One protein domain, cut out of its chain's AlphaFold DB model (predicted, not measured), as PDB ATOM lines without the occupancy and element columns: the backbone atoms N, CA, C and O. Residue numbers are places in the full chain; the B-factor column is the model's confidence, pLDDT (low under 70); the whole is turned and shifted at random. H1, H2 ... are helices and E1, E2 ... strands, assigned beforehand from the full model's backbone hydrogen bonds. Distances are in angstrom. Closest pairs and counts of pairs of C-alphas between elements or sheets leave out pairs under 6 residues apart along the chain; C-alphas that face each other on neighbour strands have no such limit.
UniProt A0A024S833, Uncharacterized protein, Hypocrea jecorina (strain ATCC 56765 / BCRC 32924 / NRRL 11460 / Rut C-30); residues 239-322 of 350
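AT A GLANCE: This is residues 239 to 322 of the 350 residues of an uncharacterized protein of Hypocrea jecorina (strain ATCC 56765 / BCRC 32924 / NRRL 11460 / Rut C-30) (UniProt A0A024S833). A two-stranded antiparallel hairpin, E1 and E2, packs along a hairpin of long helices, H2 and H3. Short H1 folds back on H2; residues 316 to 322, mostly H4, stick out. The 84 printed residues run H1 H2 H3 E1 E2 H4, mostly helix, only just compact, close to loose (radius of gyration of the C-alphas 14.2 A), spanning 40 by 31 by 21 A.

HOW THE PARTS SIT: Look at E1, residues 288 to 294, and E2, residues 299 to 305: N 292 and O 302 are 3.0 A apart, within hydrogen-bond range. H2, residues 248 to 264, touches H3, residues 267 to 287, closest at C-alphas 262 and 273, 6.3 A, opposite ways at a shallow 21 degrees. H1, residues 239 to 244, touches H2, closest at C-alphas 239 and 251, 5.9 A. H4, residues 308 to 321, is close but not clearly touching H3. O i to N i+4 pairs are all within range in H1, 11 of 13 in H2, 13 of 17 in H3, 9 of 10 in H4.

IN THESE COORDINATES: Find C-alpha 239 at (-27.038, -32.204, -40.011); H4 ends at C-alpha 321, (-21.756, -27.319, -62.340). H3 spans 30.5 A, with a kink of 47 degrees near residue 274.

THE WHOLE: The printed part has no cut. Confidence is under 70 in residues 307 to 322, among others.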
ATOM      1  N   ILE A 239     -28.474 -32.389 -39.778       78.50
ATOM      2  CA  ILE A 239     -27.038 -32.204 -40.011       78.50
ATOM      3  C   ILE A 239     -26.755 -30.817 -40.586       78.50
ATOM      4  O   ILE A 239     -25.866 -30.123 -40.095       78.50
ATOM      5  N   ALA A 240     -27.534 -30.380 -41.580       76.44
ATOM      6  CA  ALA A 240     -27.367 -29.059 -42.182       76.44
ATOM      7  C   ALA A 240     -27.607 -27.926 -41.169       76.44
ATOM      8  O   ALA A 240     -26.841 -26.962 -41.134       76.44
ATOM      9  N   GLN A 241     -28.622 -28.057 -40.305       79.25
ATOM     10  CA  GLN A 241     -28.890 -27.090 -39.234       79.25
ATOM     11  C   GLN A 241     -27.742 -27.011 -38.223       79.25
ATOM     12  O   GLN A 241     -27.289 -25.921 -37.872       79.25
ATOM     13  N   LEU A 242     -27.240 -28.163 -37.770       81.38
ATOM     14  CA  LEU A 242     -26.131 -28.220 -36.817       81.38
ATOM     15  C   LEU A 242     -24.827 -27.697 -37.423       81.38
ATOM     16  O   LEU A 242     -24.075 -27.004 -36.738       81.38
ATOM     17  N   ALA A 243     -24.584 -27.974 -38.705       76.62
ATOM     18  CA  ALA A 243     -23.449 -27.431 -39.436       76.62
ATOM     19  C   ALA A 243     -23.534 -25.903 -39.569       76.62
ATOM     20  O   ALA A 243     -22.551 -25.217 -39.300       76.62
ATOM     21  N   ALA A 244     -24.709 -25.358 -39.904       76.06
ATOM     22  CA  ALA A 244     -24.933 -23.912 -39.966       76.06
ATOM     23  C   ALA A 244     -24.754 -23.228 -38.598       76.06
ATOM     24  O   ALA A 244     -24.254 -22.111 -38.521       76.06
ATOM     25  N   ALA A 245     -25.103 -23.916 -37.507       79.50
ATOM     26  CA  ALA A 245     -24.884 -23.450 -36.138       79.50
ATOM     27  C   ALA A 245     -23.455 -23.713 -35.608       79.50
ATOM     28  O   ALA A 245     -23.207 -23.551 -34.409       79.50
ATOM     29  N   ASN A 246     -22.534 -24.159 -36.473       75.00
ATOM     30  CA  ASN A 246     -21.150 -24.520 -36.159       75.00
ATOM     31  C   ASN A 246     -21.021 -25.511 -34.980       75.00
ATOM     32  O   ASN A 246     -20.109 -25.446 -34.154       75.00
ATOM     33  N   LYS A 247     -21.973 -26.446 -34.864       77.81
ATOM     34  CA  LYS A 247     -22.004 -27.484 -33.826       77.81
ATOM     35  C   LYS A 247     -21.241 -28.729 -34.274       77.81
ATOM     36  O   LYS A 247     -21.793 -29.827 -34.295       77.81
ATOM     37  N   MET A 248     -19.959 -28.552 -34.597       79.31
ATOM     38  CA  MET A 248     -19.063 -29.593 -35.119       79.31
ATOM     39  C   MET A 248     -19.182 -30.922 -34.365       79.31
ATOM     40  O   MET A 248     -19.442 -31.955 -34.971       79.31
ATOM     41  N   PHE A 249     -19.055 -30.898 -33.036       76.69
ATOM     42  CA  PHE A 249     -19.082 -32.113 -32.219       76.69
ATOM     43  C   PHE A 249     -20.403 -32.892 -32.332       76.69
ATOM     44  O   PHE A 249     -20.403 -34.119 -32.296       76.69
ATOM     45  N   LEU A 250     -21.533 -32.198 -32.505       81.38
ATOM     46  CA  LEU A 250     -22.833 -32.846 -32.686       81.38
ATOM     47  C   LEU A 250     -22.971 -33.453 -34.083       81.38
ATOM     48  O   LEU A 250     -23.508 -34.547 -34.207       81.38
ATOM     49  N   VAL A 251     -22.454 -32.778 -35.113       82.88
ATOM     50  CA  VAL A 251     -22.415 -33.321 -36.480       82.88
ATOM     51  C   VAL A 251     -21.561 -34.584 -36.529       82.88
ATOM     52  O   VAL A 251     -22.004 -35.598 -37.056       82.88
ATOM     53  N   VAL A 252     -20.373 -34.551 -35.921       82.69
ATOM     54  CA  VAL A 252     -19.478 -35.713 -35.859       82.69
ATOM     55  C   VAL A 252     -20.146 -36.885 -35.141       82.69
ATOM     56  O   VAL A 252     -20.116 -37.995 -35.656       82.69
ATOM     57  N   LYS A 253     -20.805 -36.642 -34.000       83.88
ATOM     58  CA  LYS A 253     -21.534 -37.692 -33.271       83.88
ATOM     59  C   LYS A 253     -22.664 -38.323 -34.083       83.88
ATOM     60  O   LYS A 253     -22.892 -39.520 -33.958       83.88
ATOM     61  N   ILE A 254     -23.377 -37.530 -34.883       85.88
ATOM     62  CA  ILE A 254     -24.425 -38.056 -35.767       85.88
ATOM     63  C   ILE A 254     -23.799 -38.957 -36.830       85.88
ATOM     64  O   ILE A 254     -24.221 -40.096 -36.967       85.88
ATOM     65  N   ILE A 255     -22.751 -38.484 -37.505       86.38
ATOM     66  CA  ILE A 255     -22.050 -39.253 -38.542       86.38
ATOM     67  C   ILE A 255     -21.475 -40.557 -37.975       86.38
ATOM     68  O   ILE A 255     -21.614 -41.603 -38.597       86.38
ATOM     69  N   GLU A 256     -20.860 -40.517 -36.792       84.06
ATOM     70  CA  GLU A 256     -20.364 -41.710 -36.094       84.06
ATOM     71  C   GLU A 256     -21.492 -42.711 -35.819       84.06
ATOM     72  O   GLU A 256     -21.352 -43.897 -36.118       84.06
ATOM     73  N   SER A 257     -22.606 -42.232 -35.252       86.00
ATOM     74  CA  SER A 257     -23.772 -43.075 -34.981       86.00
ATOM     75  C   SER A 257     -24.305 -43.695 -36.267       86.00
ATOM     76  O   SER A 257     -24.563 -44.890 -36.302       86.00
ATOM     77  N   ASP A 258     -24.423 -42.907 -37.331       88.19
ATOM     78  CA  ASP A 258     -24.971 -43.364 -38.601       88.19
ATOM     79  C   ASP A 258     -24.044 -44.386 -39.278       88.19
ATOM     80  O   ASP A 258     -24.511 -45.422 -39.736       88.19
ATOM     81  N   LEU A 259     -22.722 -44.175 -39.269       86.50
ATOM     82  CA  LEU A 259     -21.763 -45.154 -39.800       86.50
ATOM     83  C   LEU A 259     -21.804 -46.489 -39.045       86.50
ATOM     84  O   LEU A 259     -21.674 -47.539 -39.673       86.50
ATOM     85  N   ARG A 260     -22.000 -46.456 -37.721       84.94
ATOM     86  CA  ARG A 260     -22.159 -47.659 -36.888       84.94
ATOM     87  C   ARG A 260     -23.490 -48.363 -37.155       84.94
ATOM     88  O   ARG A 260     -23.539 -49.589 -37.241       84.94
ATOM     89  N   ASP A 261     -24.564 -47.598 -37.302       85.62
ATOM     90  CA  ASP A 261     -25.914 -48.131 -37.491       85.62
ATOM     91  C   ASP A 261     -26.090 -48.777 -38.877       85.62
ATOM     92  O   ASP A 261     -26.911 -49.679 -39.031       85.62
ATOM     93  N   LEU A 262     -25.279 -48.402 -39.876       87.56
ATOM     94  CA  LEU A 262     -25.255 -49.063 -41.189       87.56
ATOM     95  C   LEU A 262     -24.903 -50.558 -41.134       87.56
ATOM     96  O   LEU A 262     -25.301 -51.304 -42.026       87.56
ATOM     97  N   GLU A 263     -24.168 -51.013 -40.118       82.69
ATOM     98  CA  GLU A 263     -23.869 -52.443 -39.935       82.69
ATOM     99  C   GLU A 263     -25.112 -53.252 -39.544       82.69
ATOM    100  O   GLU A 263     -25.198 -54.444 -39.835       82.69
ATOM    101  N   HIS A 264     -26.088 -52.586 -38.930       84.06
ATOM    102  CA  HIS A 264     -27.342 -53.163 -38.456       84.06
ATOM    103  C   HIS A 264     -28.498 -52.833 -39.410       84.06
ATOM    104  O   HIS A 264     -29.655 -52.791 -38.999       84.06
ATOM    105  N   ALA A 265     -28.194 -52.562 -40.684       84.44
ATOM    106  CA  ALA A 265     -29.213 -52.243 -41.672       84.44
ATOM    107  C   ALA A 265     -30.227 -53.395 -41.823       84.44
ATOM    108  O   ALA A 265     -29.812 -54.561 -41.918       84.44
ATOM    109  N   PRO A 266     -31.534 -53.080 -41.920       81.88
ATOM    110  CA  PRO A 266     -32.559 -54.071 -42.213       81.88
ATOM    111  C   PRO A 266     -32.223 -54.862 -43.477       81.88
ATOM    112  O   PRO A 266     -31.611 -54.335 -44.412       81.88
ATOM    113  N   ALA A 267     -32.647 -56.127 -43.534       79.56
ATOM    114  CA  ALA A 267     -32.332 -57.020 -44.651       79.56
ATOM    115  C   ALA A 267     -32.715 -56.416 -46.013       79.56
ATOM    116  O   ALA A 267     -31.917 -56.475 -46.948       79.56
ATOM    117  N   ALA A 268     -33.870 -55.745 -46.081       75.12
ATOM    118  CA  ALA A 268     -34.367 -55.058 -47.273       75.12
ATOM    119  C   ALA A 268     -33.438 -53.938 -47.793       75.12
ATOM    120  O   ALA A 268     -33.518 -53.571 -48.962       75.12
ATOM    121  N   TRP A 269     -32.541 -53.407 -46.954       77.94
ATOM    122  CA  TRP A 269     -31.672 -52.266 -47.270       77.94
ATOM    123  C   TRP A 269     -30.180 -52.606 -47.318       77.94
ATOM    124  O   TRP A 269     -29.369 -51.723 -47.602       77.94
ATOM    125  N   LYS A 270     -29.789 -53.872 -47.112       82.50
ATOM    126  CA  LYS A 270     -28.373 -54.287 -47.112       82.50
ATOM    127  C   LYS A 270     -27.627 -53.922 -48.399       82.50
ATOM    128  O   LYS A 270     -26.477 -53.502 -48.330       82.50
ATOM    129  N   GLU A 271     -28.275 -54.017 -49.559       81.38
ATOM    130  CA  GLU A 271     -27.673 -53.639 -50.850       81.38
ATOM    131  C   GLU A 271     -27.459 -52.124 -51.002       81.38
ATOM    132  O   GLU A 271     -26.574 -51.696 -51.741       81.38
ATOM    133  N   ALA A 272     -28.243 -51.304 -50.295       80.62
ATOM    134  CA  ALA A 272     -28.140 -49.847 -50.331       80.62
ATOM    135  C   ALA A 272     -27.032 -49.308 -49.410       80.62
ATOM    136  O   ALA A 272     -26.574 -48.178 -49.593       80.62
ATOM    137  N   VAL A 273     -26.582 -50.104 -48.431       86.06
ATOM    138  CA  VAL A 273     -25.593 -49.697 -47.419       86.06
ATOM    139  C   VAL A 273     -24.320 -49.087 -48.025       86.06
ATOM    140  O   VAL A 273     -23.919 -48.024 -47.544       86.06
ATOM    141  N   PRO A 274     -23.687 -49.659 -49.074       85.06
ATOM    142  CA  PRO A 274     -22.505 -49.051 -49.685       85.06
ATOM    143  C   PRO A 274     -22.778 -47.651 -50.250       85.06
ATOM    144  O   PRO A 274     -22.029 -46.722 -49.968       85.06
ATOM    145  N   ALA A 275     -23.892 -47.467 -50.965       81.94
ATOM    146  CA  ALA A 275     -24.256 -46.173 -51.543       81.94
ATOM    147  C   ALA A 275     -24.559 -45.120 -50.462       81.94
ATOM    148  O   ALA A 275     -24.156 -43.962 -50.583       81.94
ATOM    149  N   ILE A 276     -25.229 -45.520 -49.374       85.06
ATOM    150  CA  ILE A 276     -25.485 -44.638 -48.229       85.06
ATOM    151  C   ILE A 276     -24.165 -44.245 -47.556       85.06
ATOM    152  O   ILE A 276     -23.953 -43.071 -47.250       85.06
ATOM    153  N   ARG A 277     -23.252 -45.203 -47.363       86.75
ATOM    154  CA  ARG A 277     -21.919 -44.950 -46.807       86.75
ATOM    155  C   ARG A 277     -21.144 -43.944 -47.661       86.75
ATOM    156  O   ARG A 277     -20.601 -42.986 -47.113       86.75
ATOM    157  N   ASP A 278     -21.146 -44.107 -48.980       83.44
ATOM    158  CA  ASP A 278     -20.498 -43.170 -49.903       83.44
ATOM    159  C   ASP A 278     -21.112 -41.766 -49.804       83.44
ATOM    160  O   ASP A 278     -20.386 -40.771 -49.747       83.44
ATOM    161  N   ALA A 279     -22.440 -41.664 -49.693       85.06
ATOM    162  CA  ALA A 279     -23.125 -40.388 -49.495       85.06
ATOM    163  C   ALA A 279     -22.734 -39.705 -48.167       85.06
ATOM    164  O   ALA A 279     -22.510 -38.489 -48.141       85.06
ATOM    165  N   ILE A 280     -22.574 -40.471 -47.080       86.88
ATOM    166  CA  ILE A 280     -22.040 -39.963 -45.805       86.88
ATOM    167  C   ILE A 280     -20.611 -39.435 -46.003       86.88
ATOM    168  O   ILE A 280     -20.305 -38.331 -45.552       86.88
ATOM    169  N   PHE A 281     -19.745 -40.153 -46.725       84.56
ATOM    170  CA  PHE A 281     -18.382 -39.689 -47.008       84.56
ATOM    171  C   PHE A 281     -18.337 -38.430 -47.881       84.56
ATOM    172  O   PHE A 281     -17.522 -37.539 -47.630       84.56
ATOM    173  N   VAL A 282     -19.244 -38.282 -48.848       82.06
ATOM    174  CA  VAL A 282     -19.401 -37.029 -49.606       82.06
ATOM    175  C   VAL A 282     -19.778 -35.873 -48.674       82.06
ATOM    176  O   VAL A 282     -19.217 -34.778 -48.781       82.06
ATOM    177  N   LEU A 283     -20.687 -36.108 -47.723       82.50
ATOM    178  CA  LEU A 283     -21.069 -35.111 -46.725       82.50
ATOM    179  C   LEU A 283     -19.907 -34.765 -45.779       82.50
ATOM    180  O   LEU A 283     -19.683 -33.586 -45.492       82.50
ATOM    181  N   ILE A 284     -19.122 -35.756 -45.355       83.94
ATOM    182  CA  ILE A 284     -17.897 -35.538 -44.579       83.94
ATOM    183  C   ILE A 284     -16.946 -34.611 -45.351       83.94
ATOM    184  O   ILE A 284     -16.540 -33.573 -44.828       83.94
ATOM    185  N   CYS A 285     -16.657 -34.909 -46.620       80.12
ATOM    186  CA  CYS A 285     -15.777 -34.091 -47.465       80.12
ATOM    187  C   CYS A 285     -16.266 -32.640 -47.633       80.12
ATOM    188  O   CYS A 285     -15.460 -31.717 -47.823       80.12
ATOM    189  N   ARG A 286     -17.587 -32.426 -47.558       79.12
ATOM    190  CA  ARG A 286     -18.207 -31.100 -47.630       79.12
ATOM    191  C   ARG A 286     -17.923 -30.264 -46.382       79.12
ATOM    192  O   ARG A 286     -17.556 -29.101 -46.522       79.12
ATOM    193  N   TYR A 287     -18.077 -30.832 -45.186       77.81
ATOM    194  CA  TYR A 287     -17.984 -30.076 -43.928       77.81
ATOM    195  C   TYR A 287     -16.621 -30.145 -43.240       77.81
ATOM    196  O   TYR A 287     -16.315 -29.277 -42.425       77.81
ATOM    197  N   PHE A 288     -15.786 -31.123 -43.581       81.81
ATOM    198  CA  PHE A 288     -14.515 -31.366 -42.909       81.81
ATOM    199  C   PHE A 288     -13.339 -31.295 -43.890       81.81
ATOM    200  O   PHE A 288     -13.434 -31.726 -45.041       81.81
ATOM    201  N   THR A 289     -12.224 -30.720 -43.440       79.50
ATOM    202  CA  THR A 289     -10.925 -30.768 -44.135       79.50
ATOM    203  C   THR A 289     -10.159 -32.030 -43.771       79.50
ATOM    204  O   THR A 289      -9.446 -32.581 -44.607       79.50
ATOM    205  N   ILE A 290     -10.342 -32.510 -42.541       76.88
ATOM    206  CA  ILE A 290      -9.778 -33.759 -42.043       76.88
ATOM    207  C   ILE A 290     -10.882 -34.521 -41.317       76.88
ATOM    208  O   ILE A 290     -11.542 -33.971 -40.441       76.88
ATOM    209  N   PHE A 291     -11.061 -35.793 -41.654       78.31
ATOM    210  CA  PHE A 291     -11.925 -36.711 -40.921       78.31
ATOM    211  C   PHE A 291     -11.335 -38.112 -41.042       78.31
ATOM    212  O   PHE A 291     -11.298 -38.680 -42.131       78.31
ATOM    213  N   PHE A 292     -10.835 -38.647 -39.933       75.44
ATOM    214  CA  PHE A 292     -10.327 -40.010 -39.879       75.44
ATOM    215  C   PHE A 292     -11.303 -40.890 -39.115       75.44
ATOM    216  O   PHE A 292     -11.566 -40.632 -37.942       75.44
ATOM    217  N   TRP A 293     -11.807 -41.913 -39.800       76.12
ATOM    218  CA  TRP A 293     -12.667 -42.953 -39.256       76.12
ATOM    219  C   TRP A 293     -11.897 -44.261 -39.180       76.12
ATOM    220  O   TRP A 293     -11.324 -44.686 -40.185       76.12
ATOM    221  N   ASP A 294     -11.916 -44.895 -38.015       74.19
ATOM    222  CA  ASP A 294     -11.518 -46.286 -37.878       74.19
ATOM    223  C   ASP A 294     -12.721 -47.199 -38.068       74.19
ATOM    224  O   ASP A 294     -13.665 -47.163 -37.274       74.19
ATOM    225  N   GLY A 295     -12.671 -48.041 -39.095       66.56
ATOM    226  CA  GLY A 295     -13.672 -49.084 -39.281       66.56
ATOM    227  C   GLY A 295     -13.650 -50.131 -38.167       66.56
ATOM    228  O   GLY A 295     -14.712 -50.597 -37.767       66.56
ATOM    229  N   GLU A 296     -12.473 -50.468 -37.632       72.19
ATOM    230  CA  GLU A 296     -12.312 -51.507 -36.610       72.19
ATOM    231  C   GLU A 296     -12.628 -50.975 -35.212       72.19
ATOM    232  O   GLU A 296     -13.430 -51.563 -34.484       72.19
ATOM    233  N   ALA A 297     -12.050 -49.829 -34.834       66.06
ATOM    234  CA  ALA A 297     -12.301 -49.229 -33.522       66.06
ATOM    235  C   ALA A 297     -13.650 -48.496 -33.427       66.06
ATOM    236  O   ALA A 297     -14.054 -48.119 -32.327       66.06
ATOM    237  N   ARG A 298     -14.355 -48.292 -34.551       65.25
ATOM    238  CA  ARG A 298     -15.651 -47.591 -34.639       65.25
ATOM    239  C   ARG A 298     -15.631 -46.196 -34.007       65.25
ATOM    240  O   ARG A 298     -16.606 -45.777 -33.368       65.25
ATOM    241  N   LEU A 299     -14.510 -45.498 -34.165       65.56
ATOM    242  CA  LEU A 299     -14.240 -44.194 -33.572       65.56
ATOM    243  C   LEU A 299     -13.492 -43.303 -34.562       65.56
ATOM    244  O   LEU A 299     -12.763 -43.771 -35.436       65.56
ATOM    245  N   PHE A 300     -13.643 -41.993 -34.388       67.44
ATOM    246  CA  PHE A 300     -12.779 -41.009 -35.028       67.44
ATOM    247  C   PHE A 300     -11.696 -40.558 -34.046       67.44
ATOM    248  O   PHE A 300     -11.947 -40.397 -32.854       67.44
ATOM    249  N   TRP A 301     -10.495 -40.280 -34.543       63.47
ATOM    250  CA  TRP A 301      -9.402 -39.745 -33.710       63.47
ATOM    251  C   TRP A 301      -8.885 -38.394 -34.176       63.47
ATOM    252  O   TRP A 301      -8.089 -37.761 -33.483       63.47
ATOM    253  N   ARG A 302      -9.322 -37.919 -35.346       69.50
ATOM    254  CA  ARG A 302      -8.939 -36.596 -35.828       69.50
ATOM    255  C   ARG A 302      -9.985 -36.037 -36.775       69.50
ATOM    256  O   ARG A 302     -10.304 -36.649 -37.794       69.50
ATOM    257  N   VAL A 303     -10.483 -34.856 -36.423       72.94
ATOM    258  CA  VAL A 303     -11.501 -34.138 -37.181       72.94
ATOM    259  C   VAL A 303     -11.140 -32.656 -37.237       72.94
ATOM    260  O   VAL A 303     -10.785 -32.071 -36.217       72.94
ATOM    261  N   GLU A 304     -11.248 -32.049 -38.413       78.25
ATOM    262  CA  GLU A 304     -11.014 -30.624 -38.642       78.25
ATOM    263  C   GLU A 304     -12.135 -30.057 -39.519       78.25
ATOM    264  O   GLU A 304     -12.441 -30.597 -40.584       78.25
ATOM    265  N   TRP A 305     -12.794 -29.002 -39.035       77.44
ATOM    266  CA  TRP A 305     -13.915 -28.363 -39.722       77.44
ATOM    267  C   TRP A 305     -13.419 -27.479 -40.863       77.44
ATOM    268  O   TRP A 305     -12.461 -26.722 -40.709       77.44
ATOM    269  N   ARG A 306     -14.109 -27.531 -42.000       71.38
ATOM    270  CA  ARG A 306     -13.822 -26.666 -43.140       71.38
ATOM    271  C   ARG A 306     -14.303 -25.246 -42.838       71.38
ATOM    272  O   ARG A 306     -15.493 -25.033 -42.606       71.38
ATOM    273  N   ASP A 307     -13.392 -24.275 -42.863       63.56
ATOM    274  CA  ASP A 307     -13.733 -22.875 -42.600       63.56
ATOM    275  C   ASP A 307     -14.754 -22.298 -43.611       63.56
ATOM    276  O   ASP A 307     -14.978 -22.812 -44.716       63.56
ATOM    277  N   GLU A 308     -15.430 -21.218 -43.214       55.38
ATOM    278  CA  GLU A 308     -16.469 -20.552 -44.016       55.38
ATOM    279  C   GLU A 308     -15.944 -20.012 -45.359       55.38
ATOM    280  O   GLU A 308     -16.679 -19.998 -46.354       55.38
ATOM    281  N   GLY A 309     -14.662 -19.631 -45.421       52.88
ATOM    282  CA  GLY A 309     -14.002 -19.172 -46.646       52.88
ATOM    283  C   GLY A 309     -13.904 -20.275 -47.702       52.88
ATOM    284  O   GLY A 309     -14.219 -20.057 -48.875       52.88
ATOM    285  N   SER A 310     -13.568 -21.487 -47.269       50.72
ATOM    286  CA  SER A 310     -13.451 -22.679 -48.111       50.72
ATOM    287  C   SER A 310     -14.811 -23.184 -48.611       50.72
ATOM    288  O   SER A 310     -14.932 -23.649 -49.747       50.72
ATOM    289  N   ASN A 311     -15.867 -23.044 -47.803       46.59
ATOM    290  CA  ASN A 311     -17.238 -23.414 -48.179       46.59
ATOM    291  C   ASN A 311     -17.828 -22.520 -49.287       46.59
ATOM    292  O   ASN A 311     -18.572 -23.007 -50.143       46.59
ATOM    293  N   LYS A 312     -17.476 -21.227 -49.318       45.56
ATOM    294  CA  LYS A 312     -17.903 -20.292 -50.377       45.56
ATOM    295  C   LYS A 312     -17.313 -20.664 -51.743       45.56
ATOM    296  O   LYS A 312     -18.010 -20.593 -52.752       45.56
ATOM    297  N   ALA A 313     -16.055 -21.109 -51.775       43.53
ATOM    298  CA  ALA A 313     -15.385 -21.523 -53.006       43.53
ATOM    299  C   ALA A 313     -16.007 -22.794 -53.611       43.53
ATOM    300  O   ALA A 313     -16.283 -22.827 -54.808       43.53
ATOM    301  N   ILE A 314     -16.306 -23.807 -52.790       48.22
ATOM    302  CA  ILE A 314     -16.924 -25.061 -53.257       48.22
ATOM    303  C   ILE A 314     -18.378 -24.840 -53.689       48.22
ATOM    304  O   ILE A 314     -18.788 -25.367 -54.720       48.22
ATOM    305  N   ARG A 315     -19.147 -24.018 -52.960       45.22
ATOM    306  CA  ARG A 315     -20.522 -23.662 -53.349       45.22
ATOM    307  C   ARG A 315     -20.559 -22.999 -54.728       45.22
ATOM    308  O   ARG A 315     -21.344 -23.413 -55.570       45.22
ATOM    309  N   ASN A 316     -19.631 -22.081 -54.999       41.69
ATOM    310  CA  ASN A 316     -19.496 -21.449 -56.313       41.69
ATOM    311  C   ASN A 316     -19.116 -22.444 -57.428       41.69
ATOM    312  O   ASN A 316     -19.489 -22.235 -58.578       41.69
ATOM    313  N   VAL A 317     -18.376 -23.515 -57.118       44.88
ATOM    314  CA  VAL A 317     -18.029 -24.572 -58.088       44.88
ATOM    315  C   VAL A 317     -19.219 -25.508 -58.335       44.88
ATOM    316  O   VAL A 317     -19.499 -25.845 -59.483       44.88
ATOM    317  N   ALA A 318     -19.962 -25.879 -57.291       38.88
ATOM    318  CA  ALA A 318     -21.167 -26.702 -57.405       38.88
ATOM    319  C   ALA A 318     -22.311 -25.970 -58.140       38.88
ATOM    320  O   ALA A 318     -22.981 -26.565 -58.977       38.88
ATOM    321  N   GLU A 319     -22.486 -24.668 -57.894       41.03
ATOM    322  CA  GLU A 319     -23.471 -23.817 -58.587       41.03
ATOM    323  C   GLU A 319     -23.093 -23.512 -60.046       41.03
ATOM    324  O   GLU A 319     -23.971 -23.249 -60.867       41.03
ATOM    325  N   ARG A 320     -21.799 -23.549 -60.398       43.44
ATOM    326  CA  ARG A 320     -21.360 -23.516 -61.804       43.44
ATOM    327  C   ARG A 320     -21.647 -24.843 -62.506       43.44
ATOM    328  O   ARG A 320     -22.137 -24.825 -63.627       43.44
ATOM    329  N   ARG A 321     -21.440 -25.975 -61.820       38.09
ATOM    330  CA  ARG A 321     -21.756 -27.319 -62.340       38.09
ATOM    331  C   ARG A 321     -23.243 -27.549 -62.591       38.09
ATOM    332  O   ARG A 321     -23.577 -28.220 -63.551       38.09
ATOM    333  N   SER A 322     -24.139 -26.974 -61.787       37.91
ATOM    334  CA  SER A 322     -25.589 -27.108 -62.011       37.91
ATOM    335  C   SER A 322     -26.114 -26.299 -63.209       37.91
ATOM    336  O   SER A 322     -27.326 -26.229 -63.407       37.91
TER     337      SER A 322